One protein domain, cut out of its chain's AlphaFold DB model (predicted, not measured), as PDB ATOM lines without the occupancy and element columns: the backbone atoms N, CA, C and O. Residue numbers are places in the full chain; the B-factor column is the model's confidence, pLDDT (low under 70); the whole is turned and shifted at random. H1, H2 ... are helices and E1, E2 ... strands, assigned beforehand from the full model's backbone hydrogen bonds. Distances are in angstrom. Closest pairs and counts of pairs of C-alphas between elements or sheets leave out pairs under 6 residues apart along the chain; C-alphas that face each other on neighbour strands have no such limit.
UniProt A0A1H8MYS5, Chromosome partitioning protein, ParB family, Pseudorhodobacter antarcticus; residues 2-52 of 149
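AT A GLANCE: This is residues 2 to 52 of the 149 residues of the protein "Chromosome partitioning protein, ParB family" of Pseudorhodobacter antarcticus (UniProt A0A1H8MYS5). A two-stranded hairpin, E1 and E2, has short helices H2 and H3 at its open end, while residues 2 to 17, with helix H1, stick out as a free arm. The 51 printed residues run H1, H2, E1, E2, H3: mixed helices and strands, one antiparallel sheet, E1 - E2. The whole is extended and flat, radius of gyration of the C-alphas 15.2 A, spanning 46 by 29 by 16 A.

HOW THE PARTS SIT: Start at H1, residues 3 to 12, apart from H2, residues 20 to 25. Next, E1, residues 26 to 32, and E2, residues 38 to 45, form an antiparallel hairpin at 152 degrees; look for N 29 and O 41, 2.8 A apart. H3, residues 47 to 52, is close to H2 but not clearly touching: the closest C-alphas, of Arg 25 and Asp 49, are 6.0 A apart. Their tilt of 35.5 degrees is only just steep, opposite ways. Every O i to N i+4 pair is within hydrogen-bond range in H1 and H2; H3 has 0 of 2, and 1 of 3 O i to N i+3 pairs.

IN THESE COORDINATES: Find C-alpha 3 at (184.253, 199.258, 181.960); H1 runs 14.7 A. E1 spans 19.7 A and E2 21.2 A. H3 ends at C-alpha 52, (170.535, 211.095, 144.268).

THE WHOLE: The printed part has no cut and no long link; pLDDT is under 70 at residues 15 to 16 and 50 to 52.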
ATOM      1  N   ASP A   2     183.224 194.532 182.465       86.62
ATOM      2  CA  ASP A   2     184.374 195.430 182.393       86.62
ATOM      3  C   ASP A   2     183.917 196.817 181.917       86.62
ATOM      4  O   ASP A   2     182.912 196.953 181.221       86.62
ATOM      5  N   ALA A   3     184.640 197.878 182.288       86.31
ATOM      6  CA  ALA A   3     184.253 199.258 181.960       86.31
ATOM      7  C   ALA A   3     184.116 199.513 180.442       86.31
ATOM      8  O   ALA A   3     183.352 200.384 180.027       86.31
ATOM      9  N   LEU A   4     184.832 198.737 179.621       85.44
ATOM     10  CA  LEU A   4     184.724 198.767 178.162       85.44
ATOM     11  C   LEU A   4     183.372 198.224 177.674       85.44
ATOM     12  O   LEU A   4     182.774 198.792 176.769       85.44
ATOM     13  N   GLU A   5     182.884 197.158 178.302       84.44
ATOM     14  CA  GLU A   5     181.650 196.458 177.936       84.44
ATOM     15  C   GLU A   5     180.433 197.377 178.125       84.44
ATOM     16  O   GLU A   5     179.614 197.543 177.227       84.44
ATOM     17  N   VAL A   6     180.404 198.104 179.247       87.44
ATOM     18  CA  VAL A   6     179.372 199.111 179.544       87.44
ATOM     19  C   VAL A   6     179.436 200.291 178.566       87.44
ATOM     20  O   VAL A   6     178.404 200.807 178.131       87.44
ATOM     21  N   ALA A   7     180.642 200.732 178.191       81.88
ATOM     22  CA  ALA A   7     180.816 201.830 177.242       81.88
ATOM     23  C   ALA A   7     180.352 201.456 175.822       81.88
ATOM     24  O   ALA A   7     179.761 202.293 175.138       81.88
ATOM     25  N   MET A   8     180.577 200.207 175.399       85.19
ATOM     26  CA  MET A   8     180.096 199.688 174.116       85.19
ATOM     27  C   MET A   8     178.571 199.572 174.089       85.19
ATOM     28  O   MET A   8     177.943 200.109 173.178       85.19
ATOM     29  N   GLU A   9     177.967 198.985 175.123       81.44
ATOM     30  CA  GLU A   9     176.509 198.840 175.219       81.44
ATOM     31  C   GLU A   9     175.794 200.205 175.179       81.44
ATOM     32  O   GLU A   9     174.770 200.377 174.519       81.44
ATOM     33  N   THR A  10     176.386 201.228 175.803       79.19
ATOM     34  CA  THR A  10     175.846 202.598 175.779       79.19
ATOM     35  C   THR A  10     175.873 203.220 174.375       79.19
ATOM     36  O   THR A  10     175.018 204.045 174.050       79.19
ATOM     37  N   LEU A  11     176.852 202.866 173.537       77.00
ATOM     38  CA  LEU A  11     176.932 203.330 172.148       77.00
ATOM     39  C   LEU A  11     175.952 202.579 171.244       77.00
ATOM     40  O   LEU A  11     175.308 203.211 170.412       77.00
ATOM     41  N   GLU A  12     175.802 201.270 171.438       75.44
ATOM     42  CA  GLU A  12     174.864 200.430 170.682       75.44
ATOM     43  C   GLU A  12     173.398 200.795 170.950       75.44
ATOM     44  O   GLU A  12     172.565 200.727 170.050       75.44
ATOM     45  N   GLN A  13     173.077 201.240 172.168       73.25
ATOM     46  CA  GLN A  13     171.725 201.660 172.547       73.25
ATOM     47  C   GLN A  13     171.346 203.068 172.063       73.25
ATOM     48  O   GLN A  13     170.196 203.481 172.238       73.25
ATOM     49  N   ARG A  14     172.272 203.839 171.474       74.19
ATOM     50  CA  ARG A  14     171.934 205.176 170.970       74.19
ATOM     51  C   ARG A  14     170.976 205.052 169.782       74.19
ATOM     52  O   ARG A  14     171.334 204.430 168.785       74.19
ATOM     53  N   PRO A  15     169.786 205.676 169.845       68.62
ATOM     54  CA  PRO A  15     168.875 205.678 168.713       68.62
ATOM     55  C   PRO A  15     169.541 206.415 167.549       68.62
ATOM     56  O   PRO A  15     169.917 207.581 167.684       68.62
ATOM     57  N   LEU A  16     169.708 205.728 166.416       69.44
ATOM     58  CA  LEU A  16     170.184 206.361 165.193       69.44
ATOM     59  C   LEU A  16     169.121 207.363 164.733       69.44
ATOM     60  O   LEU A  16     167.993 206.988 164.414       69.44
ATOM     61  N   ILE A  17     169.482 208.644 164.751       78.50
ATOM     62  CA  ILE A  17     168.661 209.722 164.208       78.50
ATOM     63  C   ILE A  17     168.957 209.775 162.713       78.50
ATOM     64  O   ILE A  17     170.107 209.954 162.318       78.50
ATOM     65  N   TYR A  18     167.922 209.581 161.903       77.81
ATOM     66  CA  TYR A  18     168.003 209.670 160.451       77.81
ATOM     67  C   TYR A  18     167.388 210.984 159.981       77.81
ATOM     68  O   TYR A  18     166.381 211.432 160.536       77.81
ATOM     69  N   GLU A  19     167.971 211.573 158.941       81.62
ATOM     70  CA  GLU A  19     167.394 212.737 158.278       81.62
ATOM     71  C   GLU A  19     166.096 212.356 157.560       81.62
ATOM     72  O   GLU A  19     165.934 211.238 157.062       81.62
ATOM     73  N   ALA A  20     165.148 213.294 157.495       80.69
ATOM     74  CA  ALA A  20     163.824 213.034 156.925       80.69
ATOM     75  C   ALA A  20     163.892 212.576 155.458       80.69
ATOM     76  O   ALA A  20     163.072 211.771 155.014       80.69
ATOM     77  N   GLU A  21     164.890 213.059 154.720       79.38
ATOM     78  CA  GLU A  21     165.126 212.663 153.337       79.38
ATOM     79  C   GLU A  21     165.612 211.212 153.214       79.38
ATOM     80  O   GLU A  21     165.187 210.486 152.315       79.38
ATOM     81  N   ASP A  22     166.446 210.756 154.150       78.50
ATOM     82  CA  ASP A  22     166.939 209.379 154.176       78.50
ATOM     83  C   ASP A  22     165.835 208.404 154.576       78.50
ATOM     84  O   ASP A  22     165.740 207.315 154.015       78.50
ATOM     85  N   VAL A  23     164.949 208.809 155.488       79.81
ATOM     86  CA  VAL A  23     163.767 208.021 155.873       79.81
ATOM     87  C   VAL A  23     162.776 207.880 154.713       79.81
ATOM     88  O   VAL A  23     162.139 206.838 154.583       79.81
ATOM     89  N   ALA A  24     162.644 208.898 153.856       82.38
ATOM     90  CA  ALA A  24     161.740 208.856 152.705       82.38
ATOM     91  C   ALA A  24     162.221 207.911 151.587       82.38
ATOM     92  O   ALA A  24     161.397 207.366 150.852       82.38
ATOM     93  N   ARG A  25     163.541 207.721 151.468       79.31
ATOM     94  CA  ARG A  25     164.198 206.943 150.403       79.31
ATOM     95  C   ARG A  25     164.595 205.529 150.839       79.31
ATOM     96  O   ARG A  25     164.629 204.602 150.030       79.31
ATOM     97  N   ALA A  26     164.931 205.340 152.116       84.62
ATOM     98  CA  ALA A  26     165.392 204.055 152.624       84.62
ATOM     99  C   ALA A  26     164.238 203.075 152.858       84.62
ATOM    100  O   ALA A  26     163.247 203.379 153.521       84.62
ATOM    101  N   GLY A  27     164.403 201.844 152.371       86.25
ATOM    102  CA  GLY A  27     163.559 200.733 152.786       86.25
ATOM    103  C   GLY A  27     163.819 200.332 154.241       86.25
ATOM    104  O   GLY A  27     164.892 200.570 154.799       86.25
ATOM    105  N   VAL A  28     162.850 199.645 154.846       88.50
ATOM    106  CA  VAL A  28     162.974 199.029 156.174       88.50
ATOM    107  C   VAL A  28     162.475 197.589 156.118       88.50
ATOM    108  O   VAL A  28     161.433 197.302 155.530       88.50
ATOM    109  N   PHE A  29     163.217 196.675 156.737       85.50
ATOM    110  CA  PHE A  29     162.737 195.330 157.020       85.50
ATOM    111  C   PHE A  29     162.198 195.287 158.441       85.50
ATOM    112  O   PHE A  29     162.894 195.621 159.399       85.50
ATOM    113  N   VAL A  30     160.951 194.851 158.564       89.69
ATOM    114  CA  VAL A  30     160.276 194.693 159.846       89.69
ATOM    115  C   VAL A  30     160.167 193.209 160.133       89.69
ATOM    116  O   VAL A  30     159.570 192.466 159.353       89.69
ATOM    117  N   THR A  31     160.745 192.769 161.242       89.94
ATOM    118  CA  THR A  31     160.645 191.385 161.698       89.94
ATOM    119  C   THR A  31     159.967 191.333 163.062       89.94
ATOM    120  O   THR A  31     160.048 192.260 163.870       89.94
ATOM    121  N   LEU A  32     159.235 190.245 163.293       92.56
ATOM    122  CA  LEU A  32     158.598 189.933 164.568       92.56
ATOM    123  C   LEU A  32     159.159 188.603 165.051       92.56
ATOM    124  O   LEU A  32     159.156 187.620 164.305       92.56
ATOM    125  N   ASP A  33     159.634 188.563 166.290       86.56
ATOM    126  CA  ASP A  33     160.079 187.312 166.893       86.56
ATOM    127  C   ASP A  33     158.887 186.429 167.332       86.56
ATOM    128  O   ASP A  33     157.715 186.815 167.276       86.56
ATOM    129  N   ARG A  34     159.178 185.213 167.815       86.81
ATOM    130  CA  ARG A  34     158.153 184.273 168.319       86.81
ATOM    131  C   ARG A  34     157.381 184.783 169.546       86.81
ATOM    132  O   ARG A  34     156.370 184.190 169.917       86.81
ATOM    133  N   TYR A  35     157.879 185.827 170.200       87.38
ATOM    134  CA  TYR A  35     157.276 186.469 171.361       87.38
ATOM    135  C   TYR A  35     156.540 187.771 171.003       87.38
ATOM    136  O   TYR A  35     155.867 188.328 171.870       87.38
ATOM    137  N   GLY A  36     156.589 188.205 169.738       79.31
ATOM    138  CA  GLY A  36     155.984 189.440 169.250       79.31
ATOM    139  C   GLY A  36     156.839 190.690 169.472       79.31
ATOM    140  O   GLY A  36     156.312 191.795 169.385       79.31
ATOM    141  N   VAL A  37     158.130 190.540 169.770       89.81
ATOM    142  CA  VAL A  37     159.077 191.656 169.839       89.81
ATOM    143  C   VAL A  37     159.392 192.121 168.422       89.81
ATOM    144  O   VAL A  37     159.735 191.321 167.548       89.81
ATOM    145  N   LEU A  38     159.247 193.427 168.210       86.75
ATOM    146  CA  LEU A  38     159.519 194.095 166.946       86.75
ATOM    147  C   LEU A  38     161.020 194.347 166.798       86.75
ATOM    148  O   LEU A  38     161.626 194.975 167.666       86.75
ATOM    149  N   ALA A  39     161.591 193.923 165.676       84.25
ATOM    150  CA  ALA A  39     162.928 194.309 165.257       84.25
ATOM    151  C   ALA A  39     162.861 195.028 163.903       84.25
ATOM    152  O   ALA A  39     162.198 194.589 162.960       84.25
ATOM    153  N   LEU A  40     163.528 196.178 163.832       85.06
ATOM    154  CA  LEU A  40     163.611 197.017 162.644       85.06
ATOM    155  C   LEU A  40     165.037 196.937 162.107       85.06
ATOM    156  O   LEU A  40     165.994 197.195 162.834       85.06
ATOM    157  N   HIS A  41     165.174 196.592 160.833       84.00
ATOM    158  CA  HIS A  41     166.457 196.541 160.145       84.00
ATOM    159  C   HIS A  41     166.436 197.485 158.946       84.00
ATOM    160  O   HIS A  41     165.425 197.596 158.250       84.00
ATOM    161  N   ARG A  42     167.566 198.140 158.673       84.69
ATOM    162  CA  ARG A  42     167.728 198.959 157.468       84.69
ATOM    163  C   ARG A  42     167.551 198.077 156.229       84.69
ATOM    164  O   ARG A  42     168.197 197.037 156.111       84.69
ATOM    165  N   GLY A  43     166.650 198.479 155.341       84.50
ATOM    166  CA  GLY A  43     166.383 197.810 154.075       84.50
ATOM    167  C   GLY A  43     167.170 198.409 152.916       84.50
ATOM    168  O   GLY A  43     167.982 199.319 153.085       84.50
ATOM    169  N   PHE A  44     166.928 197.872 151.723       83.25
ATOM    170  CA  PHE A  44     167.535 198.382 150.498       83.25
ATOM    171  C   PHE A  44     166.908 199.719 150.089       83.25
ATOM    172  O   PHE A  44     165.718 199.954 150.303       83.25
ATOM    173  N   VAL A  45     167.731 200.589 149.508       84.31
ATOM    174  CA  VAL A  45     167.303 201.814 148.823       84.31
ATOM    175  C   VAL A  45     166.966 201.434 147.382       84.31
ATOM    176  O   VAL A  45     167.568 200.509 146.832       84.31
ATOM    177  N   ARG A  46     165.975 202.086 146.776       81.56
ATOM    178  CA  ARG A  46     165.642 201.816 145.376       81.56
ATOM    179  C   ARG A  46     166.753 202.351 144.464       81.56
ATOM    180  O   ARG A  46     167.348 203.373 144.798       81.56
ATOM    181  N   PRO A  47     167.030 201.723 143.312       77.69
ATOM    182  CA  PRO A  47     168.075 202.199 142.405       77.69
ATOM    183  C   PRO A  47     167.818 203.636 141.912       77.69
ATOM    184  O   PRO A  47     168.766 204.387 141.699       77.69
ATOM    185  N   GLU A  48     166.553 204.057 141.788       78.62
ATOM    186  CA  GLU A  48     166.194 205.452 141.494       78.62
ATOM    187  C   GLU A  48     166.577 206.447 142.607       78.62
ATOM    188  O   GLU A  48     166.874 207.604 142.315       78.62
ATOM    189  N   ASP A  49     166.621 205.995 143.860       77.69
ATOM    190  CA  ASP A  49     166.957 206.806 145.035       77.69
ATOM    191  C   ASP A  49     168.465 206.759 145.363       77.69
ATOM    192  O   ASP A  49     168.984 207.622 146.071       77.69
ATOM    193  N   GLU A  50     169.190 205.776 144.821       67.75
ATOM    194  CA  GLU A  50     170.636 205.589 145.005       67.75
ATOM    195  C   GLU A  50     171.455 206.677 144.290       67.75
ATOM    196  O   GLU A  50     172.399 207.230 144.857       67.75
ATOM    197  N   ALA A  51     171.059 207.053 143.068       64.56
ATOM    198  CA  ALA A  51     171.770 208.046 142.257       64.56
ATOM    199  C   ALA A  51     171.711 209.469 142.841       64.56
ATOM    200  O   ALA A  51     172.609 210.275 142.596       64.56
ATOM    201  N   SER A  52     170.682 209.780 143.637       60.34
ATOM    202  CA  SER A  52     170.535 211.095 144.268       60.34
ATOM    203  C   SER A  52     171.528 211.317 145.417       60.34
ATOM    204  O   SER A  52     171.789 212.464 145.763       60.34
TER     205      SER A  52